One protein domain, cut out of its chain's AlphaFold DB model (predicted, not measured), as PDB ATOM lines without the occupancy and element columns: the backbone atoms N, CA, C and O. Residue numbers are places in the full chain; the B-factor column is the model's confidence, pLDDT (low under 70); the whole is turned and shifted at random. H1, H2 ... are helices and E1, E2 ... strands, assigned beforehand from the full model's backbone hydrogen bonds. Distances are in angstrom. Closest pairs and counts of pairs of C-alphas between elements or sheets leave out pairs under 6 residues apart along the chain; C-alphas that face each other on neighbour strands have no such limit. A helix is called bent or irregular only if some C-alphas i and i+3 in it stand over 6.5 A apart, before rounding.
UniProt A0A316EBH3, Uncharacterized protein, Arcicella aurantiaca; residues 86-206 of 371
ATOM      1  N   LEU A  86     160.042 164.467 183.199       93.06
ATOM      2  CA  LEU A  86     161.262 163.848 183.712       93.06
ATOM      3  C   LEU A  86     160.950 162.611 184.568       93.06
ATOM      4  O   LEU A  86     161.724 161.658 184.542       93.06
ATOM      5  N   HIS A  87     159.809 162.577 185.271       94.75
ATOM      6  CA  HIS A  87     159.363 161.393 186.013       94.75
ATOM      7  C   HIS A  87     159.130 160.198 185.082       94.75
ATOM      8  O   HIS A  87     159.603 159.100 185.369       94.75
ATOM      9  N   THR A  88     158.481 160.407 183.932       95.75
ATOM     10  CA  THR A  88     158.293 159.356 182.917       95.75
ATOM     11  C   THR A  88     159.624 158.882 182.356       95.75
ATOM     12  O   THR A  88     159.893 157.680 182.367       95.75
ATOM     13  N   LYS A  89     160.501 159.803 181.942       95.44
ATOM     14  CA  LYS A  89     161.830 159.441 181.435       95.44
ATOM     15  C   LYS A  89     162.651 158.669 182.475       95.44
ATOM     16  O   LYS A  89     163.272 157.666 182.138       95.44
ATOM     17  N   ASN A  90     162.653 159.108 183.734       96.19
ATOM     18  CA  ASN A  90     163.420 158.469 184.806       96.19
ATOM     19  C   ASN A  90     162.847 157.109 185.202       96.19
ATOM     20  O   ASN A  90     163.615 156.188 185.459       96.19
ATOM     21  N   PHE A  91     161.523 156.964 185.227       97.88
ATOM     22  CA  PHE A  91     160.872 155.676 185.446       97.88
ATOM     23  C   PHE A  91     161.244 154.680 184.341       97.88
ATOM     24  O   PHE A  91     161.679 153.568 184.630       97.88
ATOM     25  N   LEU A  92     161.136 155.090 183.076       97.44
ATOM     26  CA  LEU A  92     161.420 154.227 181.929       97.44
ATOM     27  C   LEU A  92     162.910 153.892 181.778       97.44
ATOM     28  O   LEU A  92     163.239 152.799 181.320       97.44
ATOM     29  N   ALA A  93     163.811 154.762 182.244       96.50
ATOM     30  CA  ALA A  93     165.249 154.502 182.249       96.50
ATOM     31  C   ALA A  93     165.646 153.248 183.056       96.50
ATOM     32  O   ALA A  93     166.666 152.633 182.746       96.50
ATOM     33  N   TYR A  94     164.828 152.797 184.019       97.50
ATOM     34  CA  TYR A  94     165.075 151.533 184.729       97.50
ATOM     35  C   TYR A  94     165.157 150.333 183.770       97.50
ATOM     36  O   TYR A  94     165.971 149.441 183.975       97.50
ATOM     37  N   PHE A  95     164.412 150.335 182.661       96.88
ATOM     38  CA  PHE A  95     164.487 149.261 181.661       96.88
ATOM     39  C   PHE A  95     165.821 149.198 180.905       96.88
ATOM     40  O   PHE A  95     166.065 148.237 180.179       96.88
ATOM     41  N   ARG A  96     166.694 150.194 181.071       94.69
ATOM     42  CA  ARG A  96     168.043 150.223 180.498       94.69
ATOM     43  C   ARG A  96     169.125 150.114 181.571       94.69
ATOM     44  O   ARG A  96     170.129 149.430 181.361       94.69
ATOM     45  N   ASP A  97     168.903 150.776 182.703       93.94
ATOM     46  CA  ASP A  97     169.960 151.114 183.654       93.94
ATOM     47  C   ASP A  97     169.901 150.287 184.958       93.94
ATOM     48  O   ASP A  97     170.874 150.304 185.709       93.94
ATOM     49  N   SER A  98     168.810 149.559 185.238       93.44
ATOM     50  CA  SER A  98     168.649 148.784 186.483       93.44
ATOM     51  C   SER A  98     169.030 147.302 186.349       93.44
ATOM     52  O   SER A  98     169.401 146.850 185.269       93.44
ATOM     53  N   GLU A  99     168.956 146.530 187.440       89.00
ATOM     54  CA  GLU A  99     169.274 145.090 187.439       89.00
ATOM     55  C   GLU A  99     168.017 144.207 187.503       89.00
ATOM     56  O   GLU A  99     168.095 143.008 187.278       89.00
ATOM     57  N   GLY A 100     166.840 144.752 187.808       93.81
ATOM     58  CA  GLY A 100     165.568 144.026 187.764       93.81
ATOM     59  C   GLY A 100     164.815 144.270 186.461       93.81
ATOM     60  O   GLY A 100     164.714 143.390 185.607       93.81
ATOM     61  N   LEU A 101     164.277 145.481 186.300       96.75
ATOM     62  CA  LEU A 101     163.439 145.859 185.157       96.75
ATOM     63  C   LEU A 101     164.168 145.739 183.812       96.75
ATOM     64  O   LEU A 101     163.559 145.341 182.818       96.75
ATOM     65  N   LYS A 102     165.473 146.017 183.771       96.31
ATOM     66  CA  LYS A 102     166.291 145.853 182.564       96.31
ATOM     67  C   LYS A 102     166.242 144.444 181.982       96.31
ATOM     68  O   LYS A 102     165.967 144.304 180.787       96.31
ATOM     69  N   TYR A 103     166.456 143.411 182.799       95.56
ATOM     70  CA  TYR A 103     166.462 142.020 182.324       95.56
ATOM     71  C   TYR A 103     165.062 141.479 182.030       95.56
ATOM     72  O   TYR A 103     164.926 140.367 181.546       95.56
ATOM     73  N   LEU A 104     164.002 142.272 182.214       96.69
ATOM     74  CA  LEU A 104     162.714 141.939 181.607       96.69
ATOM     75  C   LEU A 104     162.709 142.145 180.084       96.69
ATOM     76  O   LEU A 104     161.770 141.729 179.408       96.69
ATOM     77  N   THR A 105     163.712 142.839 179.538       95.81
ATOM     78  CA  THR A 105     163.763 143.230 178.119       95.81
ATOM     79  C   THR A 105     165.139 143.050 177.466       95.81
ATOM     80  O   THR A 105     165.218 142.966 176.239       95.81
ATOM     81  N   HIS A 106     166.215 142.952 178.244       94.00
ATOM     82  CA  HIS A 106     167.588 142.794 177.762       94.00
ATOM     83  C   HIS A 106     168.189 141.477 178.246       94.00
ATOM     84  O   HIS A 106     167.829 140.999 179.315       94.00
ATOM     85  N   ASP A 107     169.116 140.924 177.468       90.44
ATOM     86  CA  ASP A 107     169.816 139.697 177.839       90.44
ATOM     87  C   ASP A 107     170.769 139.917 179.026       90.44
ATOM     88  O   ASP A 107     171.220 141.036 179.306       90.44
ATOM     89  N   TYR A 108     171.103 138.821 179.697       85.38
ATOM     90  CA  TYR A 108     172.188 138.774 180.662       85.38
ATOM     91  C   TYR A 108     173.527 138.910 179.929       85.38
ATOM     92  O   TYR A 108     173.706 138.404 178.826       85.38
ATOM     93  N   LYS A 109     174.512 139.564 180.554       77.88
ATOM     94  CA  LYS A 109     175.857 139.688 179.957       77.88
ATOM     95  C   LYS A 109     176.557 138.334 179.758       77.88
ATOM     96  O   LYS A 109     177.422 138.229 178.899       77.88
ATOM     97  N   ASP A 110     176.214 137.342 180.577       75.25
ATOM     98  CA  ASP A 110     176.698 135.961 180.504       75.25
ATOM     99  C   ASP A 110     175.610 135.042 181.082       75.25
ATOM    100  O   ASP A 110     174.900 135.432 182.013       75.25
ATOM    101  N   LEU A 111     175.499 133.820 180.562       69.56
ATOM    102  CA  LEU A 111     174.601 132.774 181.041       69.56
ATOM    103  C   LEU A 111     174.874 132.403 182.507       69.56
ATOM    104  O   LEU A 111     173.946 132.050 183.232       69.56
ATOM    105  N   ALA A 112     176.125 132.540 182.966       66.12
ATOM    106  CA  ALA A 112     176.488 132.374 184.376       66.12
ATOM    107  C   ALA A 112     175.776 133.381 185.305       66.12
ATOM    108  O   ALA A 112     175.592 133.105 186.489       66.12
ATOM    109  N   ASN A 113     175.330 134.520 184.763       73.50
ATOM    110  CA  ASN A 113     174.563 135.537 185.480       73.50
ATOM    111  C   ASN A 113     173.044 135.330 185.364       73.50
ATOM    112  O   ASN A 113     172.289 136.204 185.790       73.50
ATOM    113  N   LYS A 114     172.572 134.214 184.781       83.25
ATOM    114  CA  LYS A 114     171.137 133.928 184.669       83.25
ATOM    115  C   LYS A 114     170.523 133.847 186.064       83.25
ATOM    116  O   LYS A 114     170.820 132.956 186.858       83.25
ATOM    117  N   ILE A 115     169.622 134.781 186.338       85.31
ATOM    118  CA  ILE A 115     168.876 134.846 187.590       85.31
ATOM    119  C   ILE A 115     167.638 133.945 187.450       85.31
ATOM    120  O   ILE A 115     166.932 134.055 186.445       85.31
ATOM    121  N   PRO A 116     167.324 133.069 188.425       90.75
ATOM    122  CA  PRO A 116     166.071 132.316 188.417       90.75
ATOM    123  C   PRO A 116     164.860 133.248 188.271       90.75
ATOM    124  O   PRO A 116     164.819 134.293 188.923       90.75
ATOM    125  N   ARG A 117     163.852 132.867 187.471       91.69
ATOM    126  CA  ARG A 117     162.706 133.740 187.143       91.69
ATOM    127  C   ARG A 117     162.056 134.368 188.372       91.69
ATOM    128  O   ARG A 117     161.847 135.574 188.400       91.69
ATOM    129  N   GLU A 118     161.749 133.584 189.402       94.12
ATOM    130  CA  GLU A 118     161.089 134.113 190.606       94.12
ATOM    131  C   GLU A 118     161.959 135.146 191.339       94.12
ATOM    132  O   GLU A 118     161.459 136.163 191.825       94.12
ATOM    133  N   THR A 119     163.278 134.940 191.357       95.25
ATOM    134  CA  THR A 119     164.234 135.911 191.898       95.25
ATOM    135  C   THR A 119     164.273 137.174 191.037       95.25
ATOM    136  O   THR A 119     164.172 138.271 191.584       95.25
ATOM    137  N   LEU A 120     164.338 137.037 189.706       95.19
ATOM    138  CA  LEU A 120     164.289 138.168 188.776       95.19
ATOM    139  C   LEU A 120     163.012 138.993 188.976       95.19
ATOM    140  O   LEU A 120     163.083 140.207 189.152       95.19
ATOM    141  N   LEU A 121     161.846 138.343 188.991       97.12
ATOM    142  CA  LEU A 121     160.556 139.019 189.134       97.12
ATOM    143  C   LEU A 121     160.406 139.695 190.499       97.12
ATOM    144  O   LEU A 121     159.800 140.760 190.577       97.12
ATOM    145  N   SER A 122     160.983 139.124 191.558       97.69
ATOM    146  CA  SER A 122     161.030 139.753 192.881       97.69
ATOM    147  C   SER A 122     161.873 141.036 192.877       97.69
ATOM    148  O   SER A 122     161.408 142.085 193.334       97.69
ATOM    149  N   ILE A 123     163.076 140.991 192.289       97.50
ATOM    150  CA  ILE A 123     163.954 142.166 192.143       97.50
ATOM    151  C   ILE A 123     163.262 143.236 191.290       97.50
ATOM    152  O   ILE A 123     163.133 144.383 191.718       97.50
ATOM    153  N   ALA A 124     162.744 142.851 190.122       98.06
ATOM    154  CA  ALA A 124     162.041 143.745 189.211       98.06
ATOM    155  C   ALA A 124     160.799 144.377 189.857       98.06
ATOM    156  O   ALA A 124     160.530 145.558 189.644       98.06
ATOM    157  N   LYS A 125     160.053 143.630 190.681       98.50
ATOM    158  CA  LYS A 125     158.888 144.162 191.396       98.50
ATOM    159  C   LYS A 125     159.286 145.210 192.432       98.50
ATOM    160  O   LYS A 125     158.666 146.270 192.485       98.50
ATOM    161  N   LYS A 126     160.345 144.952 193.206       98.25
ATOM    162  CA  LYS A 126     160.891 145.926 194.162       98.25
ATOM    163  C   LYS A 126     161.330 147.211 193.457       98.25
ATOM    164  O   LYS A 126     160.972 148.299 193.901       98.25
ATOM    165  N   GLU A 127     162.060 147.085 192.349       98.06
ATOM    166  CA  GLU A 127     162.482 148.234 191.541       98.06
ATOM    167  C   GLU A 127     161.295 148.991 190.942       98.06
ATOM    168  O   GLU A 127     161.282 150.217 190.984       98.06
ATOM    169  N   PHE A 128     160.279 148.291 190.432       98.38
ATOM    170  CA  PHE A 128     159.061 148.906 189.906       98.38
ATOM    171  C   PHE A 128     158.332 149.739 190.965       98.38
ATOM    172  O   PHE A 128     157.971 150.888 190.706       98.38
ATOM    173  N   ASP A 129     158.138 149.184 192.163       98.25
ATOM    174  CA  ASP A 129     157.454 149.882 193.253       98.25
ATOM    175  C   ASP A 129     158.278 151.085 193.749       98.25
ATOM    176  O   ASP A 129     157.729 152.158 194.024       98.25
ATOM    177  N   GLU A 130     159.607 150.956 193.790       97.88
ATOM    178  CA  GLU A 130     160.511 152.063 194.102       97.88
ATOM    179  C   GLU A 130     160.478 153.163 193.032       97.88
ATOM    180  O   GLU A 130     160.353 154.342 193.371       97.88
ATOM    181  N   ALA A 131     160.560 152.791 191.754       97.38
ATOM    182  CA  ALA A 131     160.535 153.712 190.627       97.38
ATOM    183  C   ALA A 131     159.201 154.462 190.565       97.38
ATOM    184  O   ALA A 131     159.200 155.678 190.386       97.38
ATOM    185  N   LYS A 132     158.076 153.773 190.798       97.00
ATOM    186  CA  LYS A 132     156.744 154.383 190.901       97.00
ATOM    187  C   LYS A 132     156.665 155.396 192.046       97.00
ATOM    188  O   LYS A 132     156.122 156.479 191.870       97.00
ATOM    189  N   ARG A 133     157.230 155.072 193.215       97.06
ATOM    190  CA  ARG A 133     157.266 155.989 194.367       97.06
ATOM    191  C   ARG A 133     158.149 157.214 194.111       97.06
ATOM    192  O   ARG A 133     157.806 158.306 194.549       97.06
ATOM    193  N   LYS A 134     159.290 157.033 193.437       96.81
ATOM    194  CA  LYS A 134     160.224 158.115 193.080       96.81
ATOM    195  C   LYS A 134     159.698 159.019 191.962       96.81
ATOM    196  O   LYS A 134     160.107 160.170 191.891       96.81
ATOM    197  N   ASN A 135     158.818 158.500 191.110       95.75
ATOM    198  CA  ASN A 135     158.300 159.180 189.925       95.75
ATOM    199  C   ASN A 135     156.755 159.184 189.959       95.75
ATOM    200  O   ASN A 135     156.121 158.452 189.199       95.75
ATOM    201  N   PRO A 136     156.127 159.964 190.858       93.31
ATOM    202  CA  PRO A 136     154.680 159.902 191.096       93.31
ATOM    203  C   PRO A 136     153.819 160.384 189.919       93.31
ATOM    204  O   PRO A 136     152.662 159.983 189.822       93.31
ATOM    205  N   ASP A 137     154.372 161.199 189.011       92.12
ATOM    206  CA  ASP A 137     153.615 161.784 187.890       92.12
ATOM    207  C   ASP A 137     153.583 160.903 186.636       92.12
ATOM    208  O   ASP A 137     153.056 161.321 185.606       92.12
ATOM    209  N   VAL A 138     154.143 159.692 186.693       93.12
ATOM    210  CA  VAL A 138     154.099 158.751 185.569       93.12
ATOM    211  C   VAL A 138     152.648 158.384 185.270       93.12
ATOM    212  O   VAL A 138     151.886 157.996 186.161       93.12
ATOM    213  N   TYR A 139     152.271 158.453 183.993       91.69
ATOM    214  CA  TYR A 139     150.911 158.151 183.570       91.69
ATOM    215  C   TYR A 139     150.456 156.754 184.015       91.69
ATOM    216  O   TYR A 139     151.117 155.740 183.779       91.69
ATOM    217  N   SER A 140     149.275 156.674 184.630       91.94
ATOM    218  CA  SER A 140     148.777 155.432 185.233       91.94
ATOM    219  C   SER A 140     148.588 154.294 184.229       91.94
ATOM    220  O   SER A 140     148.767 153.130 184.589       91.94
ATOM    221  N   LYS A 141     148.275 154.599 182.961       92.50
ATOM    222  CA  LYS A 141     148.166 153.574 181.911       92.50
ATOM    223  C   LYS A 141     149.521 152.980 181.539       92.50
ATOM    224  O   LYS A 141     149.584 151.776 181.314       92.50
ATOM    225  N   LEU A 142     150.589 153.779 181.551       95.44
ATOM    226  CA  LEU A 142     151.950 153.278 181.359       95.44
ATOM    227  C   LEU A 142     152.340 152.339 182.505       95.44
ATOM    228  O   LEU A 142     152.796 151.224 182.262       95.44
ATOM    229  N   LEU A 143     152.081 152.745 183.754       96.62
ATOM    230  CA  LEU A 143     152.325 151.899 184.930       96.62
ATOM    231  C   LEU A 143     151.555 150.576 184.845       96.62
ATOM    232  O   LEU A 143     152.120 149.518 185.112       96.62
ATOM    233  N   ARG A 144     150.281 150.628 184.436       96.44
ATOM    234  CA  ARG A 144     149.455 149.437 184.227       96.44
ATOM    235  C   ARG A 144     150.020 148.536 183.127       96.44
ATOM    236  O   ARG A 144     150.078 147.332 183.340       96.44
ATOM    237  N   ARG A 145     150.462 149.099 181.993       97.19
ATOM    238  CA  ARG A 145     151.083 148.342 180.892       97.19
ATOM    239  C   ARG A 145     152.304 147.567 181.386       97.19
ATOM    240  O   ARG A 145     152.422 146.378 181.114       97.19
ATOM    241  N   VAL A 146     153.179 148.224 182.152       97.81
ATOM    242  CA  VAL A 146     154.348 147.584 182.775       97.81
ATOM    243  C   VAL A 146     153.924 146.483 183.749       97.81
ATOM    244  O   VAL A 146     154.489 145.392 183.729       97.81
ATOM    245  N   GLU A 147     152.918 146.746 184.587       98.00
ATOM    246  CA  GLU A 147     152.430 145.765 185.557       98.00
ATOM    247  C   GLU A 147     151.843 144.522 184.874       98.00
ATOM    248  O   GLU A 147     152.111 143.398 185.301       98.00
ATOM    249  N   GLU A 148     151.072 144.715 183.805       98.00
ATOM    250  CA  GLU A 148     150.516 143.637 182.992       98.00
ATOM    251  C   GLU A 148     151.627 142.848 182.297       98.00
ATOM    252  O   GLU A 148     151.674 141.632 182.456       98.00
ATOM    253  N   PHE A 149     152.562 143.518 181.623       98.12
ATOM    254  CA  PHE A 149     153.699 142.881 180.958       98.12
ATOM    255  C   PHE A 149     154.554 142.020 181.907       98.12
ATOM    256  O   PHE A 149     154.940 140.905 181.553       98.12
ATOM    257  N   ALA A 150     154.852 142.519 183.110       97.50
ATOM    258  CA  ALA A 150     155.836 141.901 183.997       97.50
ATOM    259  C   ALA A 150     155.236 140.984 185.078       97.50
ATOM    260  O   ALA A 150     155.856 139.990 185.459       97.50
ATOM    261  N   PHE A 151     154.058 141.307 185.621       97.81
ATOM    262  CA  PHE A 151     153.630 140.763 186.918       97.81
ATOM    263  C   PHE A 151     152.233 140.133 186.941       97.81
ATOM    264  O   PHE A 151     151.855 139.581 187.978       97.81
ATOM    265  N   LYS A 152     151.456 140.183 185.851       97.75
ATOM    266  CA  LYS A 152     150.124 139.556 185.786       97.75
ATOM    267  C   LYS A 152     150.177 138.200 185.087       97.75
ATOM    268  O   LYS A 152     150.772 138.063 184.028       97.75
ATOM    269  N   GLU A 153     149.477 137.219 185.652       97.25
ATOM    270  CA  GLU A 153     149.321 135.882 185.051       97.25
ATOM    271  C   GLU A 153     148.463 135.896 183.780       97.25
ATOM    272  O   GLU A 153     148.662 135.106 182.861       97.25
ATOM    273  N   LYS A 154     147.499 136.821 183.732       97.00
ATOM    274  CA  LYS A 154     146.618 137.073 182.588       97.00
ATOM    275  C   LYS A 154     146.845 138.508 182.104       97.00
ATOM    276  O   LYS A 154     146.034 139.382 182.418       97.00
ATOM    277  N   PRO A 155     147.988 138.781 181.452       96.88
ATOM    278  CA  PRO A 155     148.278 140.102 180.905       96.88
ATOM    279  C   PRO A 155     147.224 140.484 179.862       96.88
ATOM    280  O   PRO A 155     146.708 139.623 179.155       96.88
ATOM    281  N   ASN A 156     146.898 141.772 179.792       96.12
ATOM    282  CA  ASN A 156     145.934 142.328 178.842       96.12
ATOM    283  C   ASN A 156     146.308 143.783 178.533       96.12
ATOM    284  O   ASN A 156     145.526 144.712 178.752       96.12
ATOM    285  N   TRP A 157     147.549 143.963 178.097       95.31
ATOM    286  CA  TRP A 157     148.070 145.276 177.756       95.31
ATOM    287  C   TRP A 157     147.912 145.532 176.266       95.31
ATOM    288  O   TRP A 157     147.773 144.601 175.469       95.31
ATOM    289  N   THR A 158     147.890 146.801 175.874       93.06
ATOM    290  CA  THR A 158     147.583 147.179 174.495       93.06
ATOM    291  C   THR A 158     148.679 148.035 173.880       93.06
ATOM    292  O   THR A 158     149.406 148.745 174.581       93.06
ATOM    293  N   ILE A 159     148.795 147.903 172.558       90.88
ATOM    294  CA  ILE A 159     149.603 148.750 171.678       90.88
ATOM    295  C   ILE A 159     148.647 149.473 170.742       90.88
ATOM    296  O   ILE A 159     147.686 148.872 170.239       90.88
ATOM    297  N   ARG A 160     148.906 150.753 170.479       87.31
ATOM    298  CA  ARG A 160     148.037 151.572 169.636       87.31
ATOM    299  C   ARG A 160     148.766 152.112 168.412       87.31
ATOM    300  O   ARG A 160     149.836 152.694 168.505       87.31
ATOM    301  N   LYS A 161     148.104 151.981 167.266       78.69
ATOM    302  CA  LYS A 161     148.510 152.503 165.959       78.69
ATOM    303  C   LYS A 161     147.366 153.327 165.381       78.69
ATOM    304  O   LYS A 161     146.337 152.780 164.979       78.69
ATOM    305  N   GLY A 162     147.471 154.655 165.445       73.69
ATOM    306  CA  GLY A 162     146.347 155.539 165.124       73.69
ATOM    307  C   GLY A 162     145.112 155.235 165.976       73.69
ATOM    308  O   GLY A 162     145.181 155.202 167.199       73.69
ATOM    309  N   LYS A 163     143.967 154.968 165.344       77.56
ATOM    310  CA  LYS A 163     142.744 154.551 166.056       77.56
ATOM    311  C   LYS A 163     142.691 153.051 166.371       77.56
ATOM    312  O   LYS A 163     141.805 152.626 167.107       77.56
ATOM    313  N   LYS A 164     143.596 152.246 165.806       85.69
ATOM    314  CA  LYS A 164     143.597 150.792 165.973       85.69
ATOM    315  C   LYS A 164     144.338 150.414 167.248       85.69
ATOM    316  O   LYS A 164     145.508 150.744 167.424       85.69
ATOM    317  N   GLU A 165     143.656 149.674 168.107       91.12
ATOM    318  CA  GLU A 165     144.219 149.108 169.326       91.12
ATOM    319  C   GLU A 165     144.410 147.602 169.137       91.12
ATOM    320  O   GLU A 165     143.528 146.921 168.613       91.12
ATOM    321  N   THR A 166     145.584 147.095 169.504       93.81
ATOM    322  CA  THR A 166     145.904 145.664 169.460       93.81
ATOM    323  C   THR A 166     146.217 145.195 170.869       93.81
ATOM    324  O   THR A 166     147.124 145.718 171.514       93.81
ATOM    325  N   THR A 167     145.460 144.211 171.339       95.38
ATOM    326  CA  THR A 167     145.659 143.598 172.650       95.38
ATOM    327  C   THR A 167     146.736 142.527 172.598       95.38
ATOM    328  O   THR A 167     146.733 141.678 171.706       95.38
ATOM    329  N   ILE A 168     147.619 142.536 173.594       95.31
ATOM    330  CA  ILE A 168     148.650 141.532 173.810       95.31
ATOM    331  C   ILE A 168     148.377 140.823 175.136       95.31
ATOM    332  O   ILE A 168     148.343 141.430 176.207       95.31
ATOM    333  N   ASN A 169     148.210 139.504 175.039       96.88
ATOM    334  CA  ASN A 169     147.930 138.614 176.168       96.88
ATOM    335  C   ASN A 169     149.163 137.794 176.583       96.88
ATOM    336  O   ASN A 169     149.039 136.691 177.113       96.88
ATOM    337  N   LEU A 170     150.362 138.327 176.332       96.88
ATOM    338  CA  LEU A 170     151.645 137.714 176.679       96.88
ATOM    339  C   LEU A 170     152.409 138.593 177.672       96.88
ATOM    340  O   LEU A 170     152.316 139.819 177.627       96.88
ATOM    341  N   GLY A 171     153.157 137.962 178.572       97.25
ATOM    342  CA  GLY A 171     153.938 138.626 179.611       97.25
ATOM    343  C   GLY A 171     154.727 137.610 180.434       97.25
ATOM    344  O   GLY A 171     154.521 136.407 180.304       97.25
ATOM    345  N   TRP A 172     155.589 138.086 181.327       97.62
ATOM    346  CA  TRP A 172     156.536 137.254 182.087       97.62
ATOM    347  C   TRP A 172     155.901 136.238 183.053       97.62
ATOM    348  O   TRP A 172     156.564 135.309 183.516       97.62
ATOM    349  N   LYS A 173     154.616 136.407 183.379       96.88
ATOM    350  CA  LYS A 173     153.842 135.452 184.184       96.88
ATOM    351  C   LYS A 173     152.747 134.732 183.396       96.88
ATOM    352  O   LYS A 173     151.967 134.000 184.002       96.88
ATOM    353  N   SER A 174     152.658 134.920 182.077       97.12
ATOM    354  CA  SER A 174     151.675 134.180 181.288       97.12
ATOM    355  C   SER A 174     152.029 132.692 181.264       97.12
ATOM    356  O   SER A 174     153.199 132.315 181.199       97.12
ATOM    357  N   LYS A 175     151.011 131.827 181.310       96.81
ATOM    358  CA  LYS A 175     151.213 130.371 181.341       96.81
ATOM    359  C   LYS A 175     152.057 129.871 180.163       96.81
ATOM    360  O   LYS A 175     152.981 129.099 180.371       96.81
ATOM    361  N   GLU A 176     151.767 130.355 178.956       96.06
ATOM    362  CA  GLU A 176     152.508 130.000 177.738       96.06
ATOM    363  C   GLU A 176     154.000 130.343 177.853       96.06
ATOM    364  O   GLU A 176     154.849 129.557 177.442       96.06
ATOM    365  N   PHE A 177     154.324 131.492 178.459       96.31
ATOM    366  CA  PHE A 177     155.706 131.911 178.654       96.31
ATOM    367  C   PHE A 177     156.428 131.040 179.682       96.31
ATOM    368  O   PHE A 177     157.551 130.608 179.439       96.31
ATOM    369  N   ILE A 178     155.768 130.742 180.804       95.81
ATOM    370  CA  ILE A 178     156.318 129.888 181.864       95.81
ATOM    371  C   ILE A 178     156.602 128.479 181.333       95.81
ATOM    372  O   ILE A 178     157.674 127.932 181.586       95.81
ATOM    373  N   ASP A 179     155.655 127.910 180.583       96.06
ATOM    374  CA  ASP A 179     155.788 126.572 180.008       96.06
ATOM    375  C   ASP A 179     156.974 126.518 179.015       96.06
ATOM    376  O   ASP A 179     157.739 125.553 179.018       96.06
ATOM    377  N   TRP A 180     157.188 127.573 178.215       95.94
ATOM    378  CA  TRP A 180     158.356 127.690 177.331       95.94
ATOM    379  C   TRP A 180     159.672 127.859 178.102       95.94
ATOM    380  O   TRP A 180     160.627 127.116 177.857       95.94
ATOM    381  N   GLU A 181     159.730 128.803 179.045       93.62
ATOM    382  CA  GLU A 181     160.947 129.147 179.792       93.62
ATOM    383  C   GLU A 181     161.493 127.941 180.567       93.62
ATOM    384  O   GLU A 181     162.705 127.735 180.607       93.62
ATOM    385  N   ALA A 182     160.612 127.090 181.107       91.94
ATOM    386  CA  ALA A 182     160.990 125.865 181.813       91.94
ATOM    387  C   ALA A 182     161.827 124.893 180.957       91.94
ATOM    388  O   ALA A 182     162.584 124.087 181.498       91.94
ATOM    389  N   SER A 183     161.704 124.975 179.631       91.31
ATOM    390  CA  SER A 183     162.441 124.152 178.665       91.31
ATOM    391  C   SER A 183     163.550 124.909 177.922       91.31
ATOM    392  O   SER A 183     164.274 124.308 177.129       91.31
ATOM    393  N   SER A 184     163.708 126.213 178.176       88.38
ATOM    394  CA  SER A 184     164.615 127.094 177.438       88.38
ATOM    395  C   SER A 184     165.775 127.596 178.301       88.38
ATOM    396  O   SER A 184     165.624 128.057 179.436       88.38
ATOM    397  N   LEU A 185     166.976 127.573 177.724       85.56
ATOM    398  CA  LEU A 185     168.151 128.227 178.306       85.56
ATOM    399  C   LEU A 185     168.364 129.643 177.762       85.56
ATOM    400  O   LEU A 185     169.130 130.397 178.353       85.56
ATOM    401  N   VAL A 186     167.667 130.008 176.689       89.62
ATOM    402  CA  VAL A 186     167.834 131.273 175.972       89.62
ATOM    403  C   VAL A 186     166.932 132.340 176.587       89.62
ATOM    404  O   VAL A 186     165.771 132.078 176.900       89.62
ATOM    405  N   HIS A 187     167.453 133.555 176.761       92.75
ATOM    406  CA  HIS A 187     166.648 134.690 177.206       92.75
ATOM    407  C   HIS A 187     165.581 135.045 176.148       92.75
ATOM    408  O   HIS A 187     165.887 135.033 174.954       92.75
ATOM    409  N   PRO A 188     164.343 135.420 176.523       94.12
ATOM    410  CA  PRO A 188     163.272 135.697 175.560       94.12
ATOM    411  C   PRO A 188     163.573 136.778 174.525       94.12
ATOM    412  O   PRO A 188     162.984 136.756 173.451       94.12
ATOM    413  N   CYS A 189     164.476 137.719 174.809       94.12
ATOM    414  CA  CYS A 189     164.869 138.720 173.811       94.12
ATOM    415  C   CYS A 189     165.765 138.157 172.693       94.12
ATOM    416  O   CYS A 189     165.948 138.816 171.676       94.12
ATOM    417  N   MET A 190     166.334 136.966 172.888       93.56
ATOM    418  CA  MET A 190     167.165 136.261 171.908       93.56
ATOM    419  C   MET A 190     166.383 135.164 171.170       93.56
ATOM    420  O   MET A 190     166.825 134.684 170.129       93.56
ATOM    421  N   ASP A 191     165.209 134.784 171.676       95.56
ATOM    422  CA  ASP A 191     164.293 133.862 171.008       95.56
ATOM    423  C   ASP A 191     163.444 134.596 169.960       95.56
ATOM    424  O   ASP A 191     162.809 135.604 170.255       95.56
ATOM    425  N   SER A 192     163.395 134.098 168.723       95.56
ATOM    426  CA  SER A 192     162.725 134.804 167.621       95.56
ATOM    427  C   SER A 192     161.216 134.972 167.828       95.56
ATOM    428  O   SER A 192     160.652 135.996 167.426       95.56
ATOM    429  N   VAL A 193     160.554 134.009 168.477       95.94
ATOM    430  CA  VAL A 193     159.107 134.025 168.706       95.94
ATOM    431  C   VAL A 193     158.775 134.972 169.850       95.94
ATOM    432  O   VAL A 193     157.949 135.872 169.677       95.94
ATOM    433  N   TRP A 194     159.431 134.818 170.998       96.19
ATOM    434  CA  TRP A 194     159.167 135.634 172.185       96.19
ATOM    435  C   TRP A 194     159.669 137.061 172.042       96.19
ATOM    436  O   TRP A 194     158.987 137.995 172.478       96.19
ATOM    437  N   ASN A 195     160.788 137.261 171.348       97.06
ATOM    438  CA  ASN A 195     161.261 138.599 171.058       97.06
ATOM    439  C   ASN A 195     160.245 139.352 170.189       97.06
ATOM    440  O   ASN A 195     159.855 140.465 170.526       97.06
ATOM    441  N   THR A 196     159.723 138.713 169.136       96.31
ATOM    442  CA  THR A 196     158.765 139.337 168.206       96.31
ATOM    443  C   THR A 196     157.368 139.512 168.800       96.31
ATOM    444  O   THR A 196     156.698 140.498 168.501       96.31
ATOM    445  N   LYS A 197     156.892 138.566 169.619       95.94
ATOM    446  CA  LYS A 197     155.519 138.587 170.151       95.94
ATOM    447  C   LYS A 197     155.370 139.318 171.484       95.94
ATOM    448  O   LYS A 197     154.263 139.746 171.800       95.94
ATOM    449  N   MET A 198     156.442 139.441 172.270       96.06
ATOM    450  CA  MET A 198     156.373 139.937 173.648       96.06
ATOM    451  C   MET A 198     157.381 141.056 173.930       96.06
ATOM    452  O   MET A 198     156.971 142.146 174.325       96.06
ATOM    453  N   ILE A 199     158.679 140.817 173.715       97.31
ATOM    454  CA  ILE A 199     159.734 141.740 174.173       97.31
ATOM    455  C   ILE A 199     159.835 143.001 173.310       97.31
ATOM    456  O   ILE A 199     159.719 144.108 173.837       97.31
ATOM    457  N   GLU A 200     160.047 142.867 171.999       96.00
ATOM    458  CA  GLU A 200     160.149 144.019 171.094       96.00
ATOM    459  C   GLU A 200     158.859 144.838 171.038       96.00
ATOM    460  O   GLU A 200     158.953 146.062 171.139       96.00
ATOM    461  N   PRO A 201     157.652 144.235 170.963       95.81
ATOM    462  CA  PRO A 201     156.418 145.002 171.063       95.81
ATOM    463  C   PRO A 201     156.368 145.855 172.330       95.81
ATOM    464  O   PRO A 201     156.051 147.034 172.239       95.81
ATOM    465  N   PHE A 202     156.751 145.309 173.490       97.25
ATOM    466  CA  PHE A 202     156.772 146.074 174.735       97.25
ATOM    467  C   PHE A 202     157.824 147.191 174.714       97.25
ATOM    468  O   PHE A 202     157.490 148.338 175.013       97.25
ATOM    469  N   LYS A 203     159.067 146.908 174.296       96.44
ATOM    470  CA  LYS A 203     160.129 147.925 174.160       96.44
ATOM    471  C   LYS A 203     159.686 149.102 173.295       96.44
ATOM    472  O   LYS A 203     159.890 150.253 173.673       96.44
ATOM    473  N   LYS A 204     159.017 148.812 172.176       95.31
ATOM    474  CA  LYS A 204     158.473 149.822 171.262       95.31
ATOM    475  C   LYS A 204     157.355 150.674 171.875       95.31
ATOM    476  O   LYS A 204     157.038 151.711 171.309       95.31
ATOM    477  N   THR A 205     156.773 150.286 173.016       96.00
ATOM    478  CA  THR A 205     155.786 151.116 173.740       96.00
ATOM    479  C   THR A 205     156.403 152.092 174.740       96.00
ATOM    480  O   THR A 205     155.720 153.024 175.161       96.00
ATOM    481  N   ILE A 206     157.663 151.887 175.138       96.25
ATOM    482  CA  ILE A 206     158.310 152.649 176.220       96.25
ATOM    483  C   ILE A 206     159.491 153.508 175.751       96.25
ATOM    484  O   ILE A 206     160.016 154.328 176.501       96.25
TER     485      ILE A 206
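AT A GLANCE: This is residues 86 to 206 of the 371 residues of an uncharacterized protein of Arcicella aurantiaca (UniProt A0A316EBH3). A small strand hairpin, E1 and E2, packs through E1 on the helices H3 and H5, at one side of a loose group of four longer helices, H1, H2, H3 and H5, whose lines run roughly along a common axis. H1, H2 and H3 fold back on one another in turn, part of the long link of residues 98 to 116 fills space between H2 and H5, and the short H4 lies towards one end of the group. The printed part has 121 residues with five named helices and two named strands, in the order H1, H2, H3, E1, E2, H4, H5; the sheet, order E1 - E2, is antiparallel and the class is mostly helix. The whole is compact, with a radius of gyration of the C-alphas of 14.0 A and spans of 38 by 32 by 21 A.

HOW THE PARTS SIT: E1, residues 157 to 161, and E2, residues 164 to 168, form an antiparallel hairpin with 151 degrees between their directions; N 159 and O 166 are 2.9 A apart and N 166 and O 159 2.8 A, both within hydrogen-bond range. H3, residues 140 to 151, comes closest to E1 at the C-alphas of Arg 145 and Trp 157, 5.3 A apart. H5, residues 192 to 206, comes closest to E1 at the C-alphas of Ile 159 and Thr 205, 6.9 A apart. H3 and H5 are close but not clearly touching, with the C-alphas of Phe 149 and Phe 202 closest at 7.6 A. H2, residues 117 to 134, touches H3 at a shallow tilt of 15 degrees, opposite ways, in a helical hairpin; the closest C-alphas are those of Leu 121 and Phe 151, 7.5 A apart. H1, residues 86 to 97, forms a helical hairpin with H2, which touches it with residues 131 to 134 alone; the closest C-alphas are those of Phe 91 and Ala 131, 5.6 A apart, and the tilt is a shallow 21 degrees, opposite ways. H1 and H5 are close but not clearly touching, at 6.7 A between the C-alphas of Leu 92 and Ile 206. H2 and H5 are apart. H4, residues 175 to 181, touches no helix and is only just apart from H5, at 8.2 A. Every O i to N i+4 pair is within hydrogen-bond range in H2, H3 and H4, against 5 of 8 in H1 and 8 of 11 in H5.

IN THESE COORDINATES: H1 begins at C-alpha 86 (161.262, 163.848, 183.712) and measures 15.4 A. H2 is 25.2 A long, H3 15.5 A, E1 13.8 A, E2 13.1 A and H4 9.9 A. H5 is 20.3 A long, ends at C-alpha 206 (158.310, 152.649, 176.220) and is irregular, with C-alphas 197 and 200 7.2 A apart.

THE WHOLE: The two C-alphas farthest apart, those of Ala 112 and Lys 163, are 44.3 A apart. The printed part has no cut; the link from H1 to H2 is long. Mean pLDDT of the printed part is 93.6, and residues 111 to 112 are under 70.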